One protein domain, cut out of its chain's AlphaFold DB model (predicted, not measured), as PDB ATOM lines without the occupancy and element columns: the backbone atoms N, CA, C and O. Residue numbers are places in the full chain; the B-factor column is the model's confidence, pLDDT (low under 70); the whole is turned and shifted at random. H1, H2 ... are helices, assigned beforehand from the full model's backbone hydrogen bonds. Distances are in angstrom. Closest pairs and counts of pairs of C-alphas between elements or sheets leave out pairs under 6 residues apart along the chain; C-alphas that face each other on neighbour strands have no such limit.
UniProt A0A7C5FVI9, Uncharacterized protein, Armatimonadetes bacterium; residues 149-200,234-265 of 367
ATOM      1  N   ASP A 149     -37.426 -19.254  13.463       87.62
ATOM      2  CA  ASP A 149     -36.280 -18.378  13.222       87.62
ATOM      3  C   ASP A 149     -36.419 -17.046  13.969       87.62
ATOM      4  O   ASP A 149     -35.447 -16.523  14.513       87.62
ATOM      5  N   TYR A 150     -37.641 -16.507  14.052       90.50
ATOM      6  CA  TYR A 150     -37.918 -15.290  14.815       90.50
ATOM      7  C   TYR A 150     -37.888 -15.540  16.317       90.50
ATOM      8  O   TYR A 150     -37.435 -14.669  17.054       90.50
ATOM      9  N   ARG A 151     -38.337 -16.707  16.787       90.62
ATOM     10  CA  ARG A 151     -38.272 -17.055  18.210       90.62
ATOM     11  C   ARG A 151     -36.826 -17.151  18.682       90.62
ATOM     12  O   ARG A 151     -36.474 -16.514  19.673       90.62
ATOM     13  N   ASP A 152     -35.982 -17.865  17.946       89.81
ATOM     14  CA  ASP A 152     -34.570 -17.994  18.297       89.81
ATOM     15  C   ASP A 152     -33.840 -16.647  18.178       89.81
ATOM     16  O   ASP A 152     -33.054 -16.274  19.051       89.81
ATOM     17  N   TYR A 153     -34.130 -15.873  17.123       91.56
ATOM     18  CA  TYR A 153     -33.628 -14.506  16.972       91.56
ATOM     19  C   TYR A 153     -34.016 -13.612  18.158       91.56
ATOM     20  O   TYR A 153     -33.155 -12.931  18.721       91.56
ATOM     21  N   PHE A 154     -35.290 -13.624  18.562       94.06
ATOM     22  CA  PHE A 154     -35.773 -12.797  19.664       94.06
ATOM     23  C   PHE A 154     -35.258 -13.254  21.026       94.06
ATOM     24  O   PHE A 154     -34.978 -12.400  21.865       94.06
ATOM     25  N   GLY A 155     -35.047 -14.557  21.224       92.81
ATOM     26  CA  GLY A 155     -34.388 -15.083  22.417       92.81
ATOM     27  C   GLY A 155     -32.994 -14.480  22.608       92.81
ATOM     28  O   GLY A 155     -32.696 -13.941  23.671       92.81
ATOM     29  N   ILE A 156     -32.177 -14.477  21.549       93.31
ATOM     30  CA  ILE A 156     -30.805 -13.946  21.595       93.31
ATOM     31  C   ILE A 156     -30.797 -12.417  21.729       93.31
ATOM     32  O   ILE A 156     -30.077 -11.861  22.560       93.31
ATOM     33  N   ILE A 157     -31.573 -11.712  20.899       94.31
ATOM     34  CA  ILE A 157     -31.522 -10.245  20.871       94.31
ATOM     35  C   ILE A 157     -32.092  -9.632  22.155       94.31
ATOM     36  O   ILE A 157     -31.601  -8.598  22.594       94.31
ATOM     37  N   ARG A 158     -33.093 -10.264  22.790       96.44
ATOM     38  CA  ARG A 158     -33.668  -9.778  24.049       96.44
ATOM     39  C   ARG A 158     -32.602  -9.690  25.133       96.44
ATOM     40  O   ARG A 158     -32.482  -8.650  25.771       96.44
ATOM     41  N   GLU A 159     -31.837 -10.763  25.328       95.81
ATOM     42  CA  GLU A 159     -30.778 -10.812  26.339       95.81
ATOM     43  C   GLU A 159     -29.676  -9.793  26.039       95.81
ATOM     44  O   GLU A 159     -29.340  -8.980  26.899       95.81
ATOM     45  N   ARG A 160     -29.174  -9.765  24.798       95.56
ATOM     46  CA  ARG A 160     -28.126  -8.816  24.390       95.56
ATOM     47  C   ARG A 160     -28.557  -7.361  24.575       95.56
ATOM     48  O   ARG A 160     -27.808  -6.573  25.148       95.56
ATOM     49  N   CYS A 161     -29.766  -7.006  24.133       97.06
ATOM     50  CA  CYS A 161     -30.310  -5.659  24.304       97.06
ATOM     51  C   CYS A 161     -30.533  -5.310  25.777       97.06
ATOM     52  O   CYS A 161     -30.239  -4.185  26.164       97.06
ATOM     53  N   ALA A 162     -31.020  -6.242  26.603       97.44
ATOM     54  CA  ALA A 162     -31.207  -6.002  28.034       97.44
ATOM     55  C   ALA A 162     -29.871  -5.740  28.746       97.44
ATOM     56  O   ALA A 162     -29.764  -4.782  29.511       97.44
ATOM     57  N   THR A 163     -28.843  -6.540  28.451       96.50
ATOM     58  CA  THR A 163     -27.492  -6.345  28.994       96.50
ATOM     59  C   THR A 163     -26.914  -4.997  28.569       96.50
ATOM     60  O   THR A 163     -26.501  -4.217  29.423       96.50
ATOM     61  N   ALA A 164     -26.957  -4.676  27.273       96.25
ATOM     62  CA  ALA A 164     -26.459  -3.395  26.774       96.25
ATOM     63  C   ALA A 164     -27.257  -2.201  27.327       96.25
ATOM     64  O   ALA A 164     -26.675  -1.175  27.671       96.25
ATOM     65  N   ALA A 165     -28.578  -2.329  27.504       97.06
ATOM     66  CA  ALA A 165     -29.401  -1.280  28.103       97.06
ATOM     67  C   ALA A 165     -28.929  -0.901  29.517       97.06
ATOM     68  O   ALA A 165     -28.989   0.278  29.875       97.06
ATOM     69  N   GLN A 166     -28.401  -1.848  30.302       96.88
ATOM     70  CA  GLN A 166     -27.889  -1.543  31.643       96.88
ATOM     71  C   GLN A 166     -26.644  -0.671  31.661       96.88
ATOM     72  O   GLN A 166     -26.428   0.031  32.648       96.88
ATOM     73  N   HIS A 167     -25.879  -0.615  30.572       96.00
ATOM     74  CA  HIS A 167     -24.784   0.347  30.459       96.00
ATOM     75  C   HIS A 167     -25.290   1.802  30.446       96.00
ATOM     76  O   HIS A 167     -24.547   2.715  30.799       96.00
ATOM     77  N   TYR A 168     -26.560   2.020  30.084       96.12
ATOM     78  CA  TYR A 168     -27.141   3.345  29.853       96.12
ATOM     79  C   TYR A 168     -28.203   3.766  30.874       96.12
ATOM     80  O   TYR A 168     -28.659   4.906  30.823       96.12
ATOM     81  N   VAL A 169     -28.606   2.893  31.804       93.88
ATOM     82  CA  VAL A 169     -29.754   3.133  32.707       93.88
ATOM     83  C   VAL A 169     -29.615   4.389  33.573       93.88
ATOM     84  O   VAL A 169     -30.602   5.062  33.848       93.88
ATOM     85  N   ASN A 170     -28.383   4.741  33.947       94.44
ATOM     86  CA  ASN A 170     -28.069   5.934  34.739       94.44
ATOM     87  C   ASN A 170     -27.489   7.078  33.891       94.44
ATOM     88  O   ASN A 170     -26.974   8.054  34.435       94.44
ATOM     89  N   SER A 171     -27.522   6.951  32.562       94.75
ATOM     90  CA  SER A 171     -26.998   7.979  31.672       94.75
ATOM     91  C   SER A 171     -27.879   9.221  31.705       94.75
ATOM     92  O   SER A 171     -29.094   9.146  31.535       94.75
ATOM     93  N   THR A 172     -27.253  10.383  31.859       95.56
ATOM     94  CA  THR A 172     -27.925  11.690  31.796       95.56
ATOM     95  C   THR A 172     -27.684  12.408  30.471       95.56
ATOM     96  O   THR A 172     -28.393  13.363  30.152       95.56
ATOM     97  N   ASP A 173     -26.714  11.952  29.672       97.00
ATOM     98  CA  ASP A 173     -26.474  12.498  28.344       97.00
ATOM     99  C   ASP A 173     -27.493  11.975  27.318       97.00
ATOM    100  O   ASP A 173     -28.025  10.865  27.421       97.00
ATOM    101  N   LYS A 174     -27.759  12.804  26.302       97.25
ATOM    102  CA  LYS A 174     -28.783  12.555  25.280       97.25
ATOM    103  C   LYS A 174     -28.564  11.245  24.520       97.25
ATOM    104  O   LYS A 174     -29.542  10.568  24.193       97.25
ATOM    105  N   ASP A 175     -27.317  10.906  24.208       97.69
ATOM    106  CA  ASP A 175     -26.999   9.724  23.413       97.69
ATOM    107  C   ASP A 175     -27.247   8.456  24.234       97.69
ATOM    108  O   ASP A 175     -27.887   7.528  23.738       97.69
ATOM    109  N   GLY A 176     -26.836   8.440  25.504       96.94
ATOM    110  CA  GLY A 176     -27.102   7.313  26.396       96.94
ATOM    111  C   GLY A 176     -28.595   7.129  26.683       96.94
ATOM    112  O   GLY A 176     -29.092   6.010  26.586       96.94
ATOM    113  N   ILE A 177     -29.355   8.212  26.903       97.12
ATOM    114  CA  ILE A 177     -30.825   8.140  27.050       97.12
ATOM    115  C   ILE A 177     -31.476   7.553  25.787       97.12
ATOM    116  O   ILE A 177     -32.384   6.726  25.880       97.12
ATOM    117  N   THR A 178     -31.002   7.955  24.604       97.56
ATOM    118  CA  THR A 178     -31.499   7.437  23.318       97.56
ATOM    119  C   THR A 178     -31.224   5.936  23.182       97.56
ATOM    120  O   THR A 178     -32.121   5.185  22.795       97.56
ATOM    121  N   CYS A 179     -30.018   5.485  23.544       97.75
ATOM    122  CA  CYS A 179     -29.645   4.069  23.509       97.75
ATOM    123  C   CYS A 179     -30.462   3.244  24.514       97.75
ATOM    124  O   CYS A 179     -31.020   2.208  24.146       97.75
ATOM    125  N   TRP A 180     -30.626   3.733  25.748       97.50
ATOM    126  CA  TRP A 180     -31.464   3.087  26.760       97.50
ATOM    127  C   TRP A 180     -32.917   2.938  26.294       97.50
ATOM    128  O   TRP A 180     -33.488   1.852  26.378       97.50
ATOM    129  N   ALA A 181     -33.510   4.006  25.749       96.62
ATOM    130  CA  ALA A 181     -34.889   3.989  25.269       96.62
ATOM    131  C   ALA A 181     -35.091   3.033  24.082       96.62
ATOM    132  O   ALA A 181     -36.141   2.399  23.979       96.62
ATOM    133  N   ALA A 182     -34.096   2.914  23.197       97.38
ATOM    134  CA  ALA A 182     -34.138   2.000  22.061       97.38
ATOM    135  C   ALA A 182     -34.021   0.526  22.484       97.38
ATOM    136  O   ALA A 182     -34.733  -0.325  21.947       97.38
ATOM    137  N   LEU A 183     -33.140   0.216  23.437       98.06
ATOM    138  CA  LEU A 183     -32.831  -1.162  23.830       98.06
ATOM    139  C   LEU A 183     -33.760  -1.707  24.921       98.06
ATOM    140  O   LEU A 183     -34.171  -2.863  24.840       98.06
ATOM    141  N   GLY A 184     -34.084  -0.894  25.928       95.44
ATOM    142  CA  GLY A 184     -34.695  -1.324  27.187       95.44
ATOM    143  C   GLY A 184     -36.189  -1.655  27.125       95.44
ATOM    144  O   GLY A 184     -36.772  -1.905  26.069       95.44
ATOM    145  N   GLU A 185     -36.840  -1.636  28.290       92.19
ATOM    146  CA  GLU A 185     -38.229  -2.094  28.488       92.19
ATOM    147  C   GLU A 185     -39.284  -1.315  27.688       92.19
ATOM    148  O   GLU A 185     -40.397  -1.796  27.494       92.19
ATOM    149  N   ARG A 186     -38.957  -0.108  27.217       90.81
ATOM    150  CA  ARG A 186     -39.835   0.693  26.344       90.81
ATOM    151  C   ARG A 186     -39.510   0.547  24.854       90.81
ATOM    152  O   ARG A 186     -40.288   1.011  24.022       90.81
ATOM    153  N   GLY A 187     -38.385  -0.083  24.532       95.56
ATOM    154  CA  GLY A 187     -37.905  -0.334  23.180       95.56
ATOM    155  C   GLY A 187     -37.941  -1.820  22.844       95.56
ATOM    156  O   GLY A 187     -38.949  -2.496  23.057       95.56
ATOM    157  N   ILE A 188     -36.834  -2.334  22.310       97.31
ATOM    158  CA  ILE A 188     -36.743  -3.688  21.751       97.31
ATOM    159  C   ILE A 188     -37.081  -4.774  22.780       97.31
ATOM    160  O   ILE A 188     -37.860  -5.671  22.457       97.31
ATOM    161  N   VAL A 189     -36.554  -4.695  24.009       97.75
ATOM    162  CA  VAL A 189     -36.874  -5.679  25.062       97.75
ATOM    163  C   VAL A 189     -38.375  -5.688  25.355       97.75
ATOM    164  O   VAL A 189     -38.992  -6.753  25.365       97.75
ATOM    165  N   GLY A 190     -38.989  -4.510  25.489       96.50
ATOM    166  CA  GLY A 190     -40.432  -4.386  25.705       96.50
ATOM    167  C   GLY A 190     -41.274  -4.962  24.568       96.50
ATOM    168  O   GLY A 190     -42.281  -5.631  24.810       96.50
ATOM    169  N   TRP A 191     -40.863  -4.736  23.318       96.31
ATOM    170  CA  TRP A 191     -41.549  -5.283  22.145       96.31
ATOM    171  C   TRP A 191     -41.506  -6.813  22.123       96.31
ATOM    172  O   TRP A 191     -42.520  -7.448  21.826       96.31
ATOM    173  N   ILE A 192     -40.364  -7.409  22.466       96.44
ATOM    174  CA  ILE A 192     -40.205  -8.868  22.528       96.44
ATOM    175  C   ILE A 192     -41.020  -9.454  23.681       96.44
ATOM    176  O   ILE A 192     -41.759 -10.413  23.476       96.44
ATOM    177  N   ASP A 193     -40.982  -8.837  24.863       95.62
ATOM    178  CA  ASP A 193     -41.792  -9.277  26.004       95.62
ATOM    179  C   ASP A 193     -43.294  -9.204  25.698       95.62
ATOM    180  O   ASP A 193     -44.072 -10.069  26.111       95.62
ATOM    181  N   ASN A 194     -43.722  -8.190  24.944       91.75
ATOM    182  CA  ASN A 194     -45.100  -8.086  24.481       91.75
ATOM    183  C   ASN A 194     -45.456  -9.166  23.445       91.75
ATOM    184  O   ASN A 194     -46.569  -9.698  23.484       91.75
ATOM    185  N   LEU A 195     -44.527  -9.520  22.551       92.88
ATOM    186  CA  LEU A 195     -44.705 -10.630  21.613       92.88
ATOM    187  C   LEU A 195     -44.885 -11.955  22.359       92.88
ATOM    188  O   LEU A 195     -45.856 -12.653  22.089       92.88
ATOM    189  N   GLU A 196     -44.028 -12.269  23.332       92.12
ATOM    190  CA  GLU A 196     -44.136 -13.504  24.124       92.12
ATOM    191  C   GLU A 196     -45.443 -13.559  24.924       92.12
ATOM    192  O   GLU A 196     -46.130 -14.581  24.938       92.12
ATOM    193  N   LYS A 197     -45.863 -12.442  25.532       89.44
ATOM    194  CA  LYS A 197     -47.173 -12.351  26.202       89.44
ATOM    195  C   LYS A 197     -48.329 -12.572  25.226       89.44
ATOM    196  O   LYS A 197     -49.306 -13.231  25.580       89.44
ATOM    197  N   THR A 198     -48.235 -12.022  24.017       86.12
ATOM    198  CA  THR A 198     -49.269 -12.162  22.981       86.12
ATOM    199  C   THR A 198     -49.326 -13.588  22.443       86.12
ATOM    200  O   THR A 198     -50.413 -14.146  22.325       86.12
ATOM    201  N   ASP A 199     -48.178 -14.210  22.185       88.38
ATOM    202  CA  ASP A 199     -48.077 -15.613  21.786       88.38
ATOM    203  C   ASP A 199     -48.606 -16.554  22.875       88.38
ATOM    204  O   ASP A 199     -49.331 -17.504  22.595       88.38
ATOM    205  N   LEU A 200     -48.325 -16.265  24.144       87.00
ATOM    206  CA  LEU A 200     -48.858 -17.050  25.252       87.00
ATOM    207  C   LEU A 200     -50.386 -16.927  25.373       87.00
ATOM    208  O   LEU A 200     -51.073 -17.910  25.656       87.00
ATOM    209  N   ALA A 234     -44.242 -10.678  15.080       92.25
ATOM    210  CA  ALA A 234     -42.836 -11.061  15.004       92.25
ATOM    211  C   ALA A 234     -42.129 -10.439  13.787       92.25
ATOM    212  O   ALA A 234     -41.109  -9.764  13.934       92.25
ATOM    213  N   ILE A 235     -42.719 -10.571  12.595       90.81
ATOM    214  CA  ILE A 235     -42.180  -9.980  11.359       90.81
ATOM    215  C   ILE A 235     -42.110  -8.448  11.469       90.81
ATOM    216  O   ILE A 235     -41.103  -7.827  11.111       90.81
ATOM    217  N   ASN A 236     -43.161  -7.815  11.999       91.88
ATOM    218  CA  ASN A 236     -43.203  -6.366  12.181       91.88
ATOM    219  C   ASN A 236     -42.133  -5.871  13.158       91.88
ATOM    220  O   ASN A 236     -41.447  -4.897  12.852       91.88
ATOM    221  N   HIS A 237     -41.939  -6.550  14.289       93.94
ATOM    222  CA  HIS A 237     -40.878  -6.219  15.240       93.94
ATOM    223  C   HIS A 237     -39.490  -6.388  14.609       93.94
ATOM    224  O   HIS A 237     -38.649  -5.502  14.758       93.94
ATOM    225  N   GLY A 238     -39.269  -7.445  13.818       91.69
ATOM    226  CA  GLY A 238     -38.041  -7.619  13.034       91.69
ATOM    227  C   GLY A 238     -37.752  -6.422  12.121       91.69
ATOM    228  O   GLY A 238     -36.656  -5.860  12.149       91.69
ATOM    229  N   ASN A 239     -38.763  -5.957  11.379       91.94
ATOM    230  CA  ASN A 239     -38.667  -4.755  10.542       91.94
ATOM    231  C   ASN A 239     -38.429  -3.471  11.359       91.94
ATOM    232  O   ASN A 239     -37.669  -2.597  10.936       91.94
ATOM    233  N   MET A 240     -39.078  -3.325  12.517       94.38
ATOM    234  CA  MET A 240     -38.908  -2.158  13.387       94.38
ATOM    235  C   MET A 240     -37.496  -2.081  13.961       94.38
ATOM    236  O   MET A 240     -36.914  -1.000  13.956       94.38
ATOM    237  N   ILE A 241     -36.907  -3.209  14.360       94.94
ATOM    238  CA  ILE A 241     -35.516  -3.256  14.825       94.94
ATOM    239  C   ILE A 241     -34.565  -2.722  13.745       94.94
ATOM    240  O   ILE A 241     -33.665  -1.951  14.065       94.94
ATOM    241  N   GLN A 242     -34.791  -3.021  12.459       91.44
ATOM    242  CA  GLN A 242     -33.977  -2.432  11.382       91.44
ATOM    243  C   GLN A 242     -34.102  -0.911  11.310       91.44
ATOM    244  O   GLN A 242     -33.107  -0.207  11.126       91.44
ATOM    245  N   LYS A 243     -35.319  -0.383  11.469       94.81
ATOM    246  CA  LYS A 243     -35.543   1.068  11.506       94.81
ATOM    247  C   LYS A 243     -34.812   1.702  12.689       94.81
ATOM    248  O   LYS A 243     -34.165   2.727  12.507       94.81
ATOM    249  N   VAL A 244     -34.848   1.059  13.857       96.25
ATOM    250  CA  VAL A 244     -34.113   1.503  15.050       96.25
ATOM    251  C   VAL A 244     -32.604   1.486  14.807       96.25
ATOM    252  O   VAL A 244     -31.950   2.476  15.109       96.25
ATOM    253  N   ARG A 245     -32.043   0.435  14.189       95.50
ATOM    254  CA  ARG A 245     -30.609   0.386  13.832       95.50
ATOM    255  C   ARG A 245     -30.189   1.588  12.988       95.50
ATOM    256  O   ARG A 245     -29.211   2.254  13.315       95.50
ATOM    257  N   ARG A 246     -30.949   1.898  11.931       95.62
ATOM    258  CA  ARG A 246     -30.677   3.063  11.068       95.62
ATOM    259  C   ARG A 246     -30.784   4.377  11.838       95.62
ATOM    260  O   ARG A 246     -29.980   5.280  11.628       95.62
ATOM    261  N   GLU A 247     -31.760   4.480  12.733       96.44
ATOM    262  CA  GLU A 247     -31.953   5.686  13.530       96.44
ATOM    263  C   GLU A 247     -30.829   5.896  14.549       96.44
ATOM    264  O   GLU A 247     -30.325   7.013  14.667       96.44
ATOM    265  N   ILE A 248     -30.369   4.837  15.220       97.50
ATOM    266  CA  ILE A 248     -29.198   4.880  16.105       97.50
ATOM    267  C   ILE A 248     -27.950   5.308  15.330       97.50
ATOM    268  O   ILE A 248     -27.250   6.225  15.760       97.50
ATOM    269  N   ASP A 249     -27.697   4.712  14.162       95.88
ATOM    270  CA  ASP A 249     -26.543   5.083  13.341       95.88
ATOM    271  C   ASP A 249     -26.582   6.561  12.910       95.88
ATOM    272  O   ASP A 249     -25.567   7.263  12.917       95.88
ATOM    273  N   ARG A 250     -27.773   7.087  12.615       95.94
ATOM    274  CA  ARG A 250     -27.958   8.487  12.218       95.94
ATOM    275  C   ARG A 250     -27.801   9.465  13.385       95.94
ATOM    276  O   ARG A 250     -27.182  10.530  13.236       95.94
ATOM    277  N   THR A 251     -28.404   9.148  14.528       96.00
ATOM    278  CA  THR A 251     -28.637  10.116  15.611       96.00
ATOM    279  C   THR A 251     -27.552  10.112  16.675       96.00
ATOM    280  O   THR A 251     -27.086  11.197  17.025       96.00
ATOM    281  N   VAL A 252     -27.098   8.938  17.118       97.38
ATOM    282  CA  VAL A 252     -26.112   8.800  18.197       97.38
ATOM    283  C   VAL A 252     -24.740   9.249  17.698       97.38
ATOM    284  O   VAL A 252     -24.245   8.771  16.671       97.38
ATOM    285  N   LYS A 253     -24.117  10.204  18.393       97.31
ATOM    286  CA  LYS A 253     -22.819  10.784  18.001       97.31
ATOM    287  C   LYS A 253     -21.663  10.173  18.777       97.31
ATOM    288  O   LYS A 253     -20.574  10.026  18.217       97.31
ATOM    289  N   ASN A 254     -21.901   9.760  20.017       96.88
ATOM    290  CA  ASN A 254     -20.952   8.999  20.806       96.88
ATOM    291  C   ASN A 254     -20.658   7.656  20.116       96.88
ATOM    292  O   ASN A 254     -21.519   6.783  19.994       96.88
ATOM    293  N   LYS A 255     -19.414   7.496  19.647       95.25
ATOM    294  CA  LYS A 255     -18.980   6.318  18.885       95.25
ATOM    295  C   LYS A 255     -19.058   5.028  19.699       95.25
ATOM    296  O   LYS A 255     -19.387   3.995  19.127       95.25
ATOM    297  N   LEU A 256     -18.766   5.090  21.001       93.88
ATOM    298  CA  LEU A 256     -18.803   3.917  21.872       93.88
ATOM    299  C   LEU A 256     -20.244   3.452  22.067       93.88
ATOM    300  O   LEU A 256     -20.536   2.288  21.812       93.88
ATOM    301  N   TYR A 257     -21.149   4.377  22.401       96.25
ATOM    302  CA  TYR A 257     -22.562   4.051  22.610       96.25
ATOM    303  C   TYR A 257     -23.202   3.503  21.340       96.25
ATOM    304  O   TYR A 257     -23.911   2.501  21.369       96.25
ATOM    305  N   LYS A 258     -22.902   4.135  20.197       96.12
ATOM    306  CA  LYS A 258     -23.356   3.655  18.895       96.12
ATOM    307  C   LYS A 258     -22.880   2.227  18.637       96.12
ATOM    308  O   LYS A 258     -23.699   1.393  18.266       96.12
ATOM    309  N   SER A 259     -21.583   1.957  18.794       93.56
ATOM    310  CA  SER A 259     -21.014   0.639  18.496       93.56
ATOM    311  C   SER A 259     -21.641  -0.446  19.365       93.56
ATOM    312  O   SER A 259     -22.142  -1.424  18.823       93.56
ATOM    313  N   ASP A 260     -21.679  -0.232  20.681       94.25
ATOM    314  CA  ASP A 260     -22.251  -1.171  21.653       94.25
ATOM    315  C   ASP A 260     -23.746  -1.422  21.383       94.25
ATOM    316  O   ASP A 260     -24.203  -2.561  21.302       94.25
ATOM    317  N   THR A 261     -24.508  -0.360  21.105       96.44
ATOM    318  CA  THR A 261     -25.945  -0.461  20.802       96.44
ATOM    319  C   THR A 261     -26.214  -1.196  19.483       96.44
ATOM    320  O   THR A 261     -27.105  -2.047  19.411       96.44
ATOM    321  N   LEU A 262     -25.455  -0.905  18.420       95.94
ATOM    322  CA  LEU A 262     -25.604  -1.576  17.123       95.94
ATOM    323  C   LEU A 262     -25.172  -3.048  17.172       95.94
ATOM    324  O   LEU A 262     -25.809  -3.882  16.521       95.94
ATOM    325  N   GLU A 263     -24.132  -3.366  17.945       93.88
ATOM    326  CA  GLU A 263     -23.692  -4.735  18.219       93.88
ATOM    327  C   GLU A 263     -24.769  -5.527  18.968       93.88
ATOM    328  O   GLU A 263     -25.149  -6.612  18.519       93.88
ATOM    329  N   ALA A 264     -25.337  -4.968  20.041       94.56
ATOM    330  CA  ALA A 264     -26.398  -5.616  20.812       94.56
ATOM    331  C   ALA A 264     -27.621  -5.954  19.947       94.56
ATOM    332  O   ALA A 264     -28.180  -7.049  20.032       94.56
ATOM    333  N   MET A 265     -27.996  -5.033  19.054       94.38
ATOM    334  CA  MET A 265     -29.107  -5.243  18.134       94.38
ATOM    335  C   MET A 265     -28.776  -6.184  16.982       94.38
ATOM    336  O   MET A 265     -29.715  -6.621  16.326       94.38
TER     337      MET A 265
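AT A GLANCE: This is residues 149 to 200 and 234 to 265 of the 367 residues of an uncharacterized protein of Armatimonadetes bacterium (UniProt A0A7C5FVI9). This is an elongated helix bundle: H2 and H3 follow nearly in line, H4 runs back beside them, and H1 and H5 cover one side. The printed part has 84 residues with five named helices, H1 to H5, and no named strand, all helix in class. It is compact, with radius of gyration of the C-alphas 12.3 A and spans of 37 by 23 by 16 A.

HOW THE PARTS SIT: H1, residues 149 to 166, forms a hairpin with H2, residues 174 to 183; the closest C-alphas, Ala 165 and Trp 180, are 5.0 A apart. H4, residues 234 to 251, and H5, residues 255 to 265, form another; the closest C-alphas, Arg 245 and Leu 262, are 6.3 A apart. H3, residues 188 to 200, touches H4 at a shallow tilt of 5 degrees, opposite ways; the closest C-alphas, Leu 195 and Ala 234, are 6.9 A apart. H3 and H5 are apart. Every O i to N i+4 pair is within hydrogen-bond range in H2 to H5, 13 of 14 in H1.

IN THESE COORDINATES: H1 spans 26.3 A from C-alpha 149 at (-36.280, -18.378, 13.222), H4 25.5 A. H5 ends at C-alpha 265, (-29.107, -5.243, 18.134).

THE WHOLE: Residues 201 to 233 are not printed; C-alphas 200 and 234 are 13.3 A apart. No printed residue has pLDDT under 70.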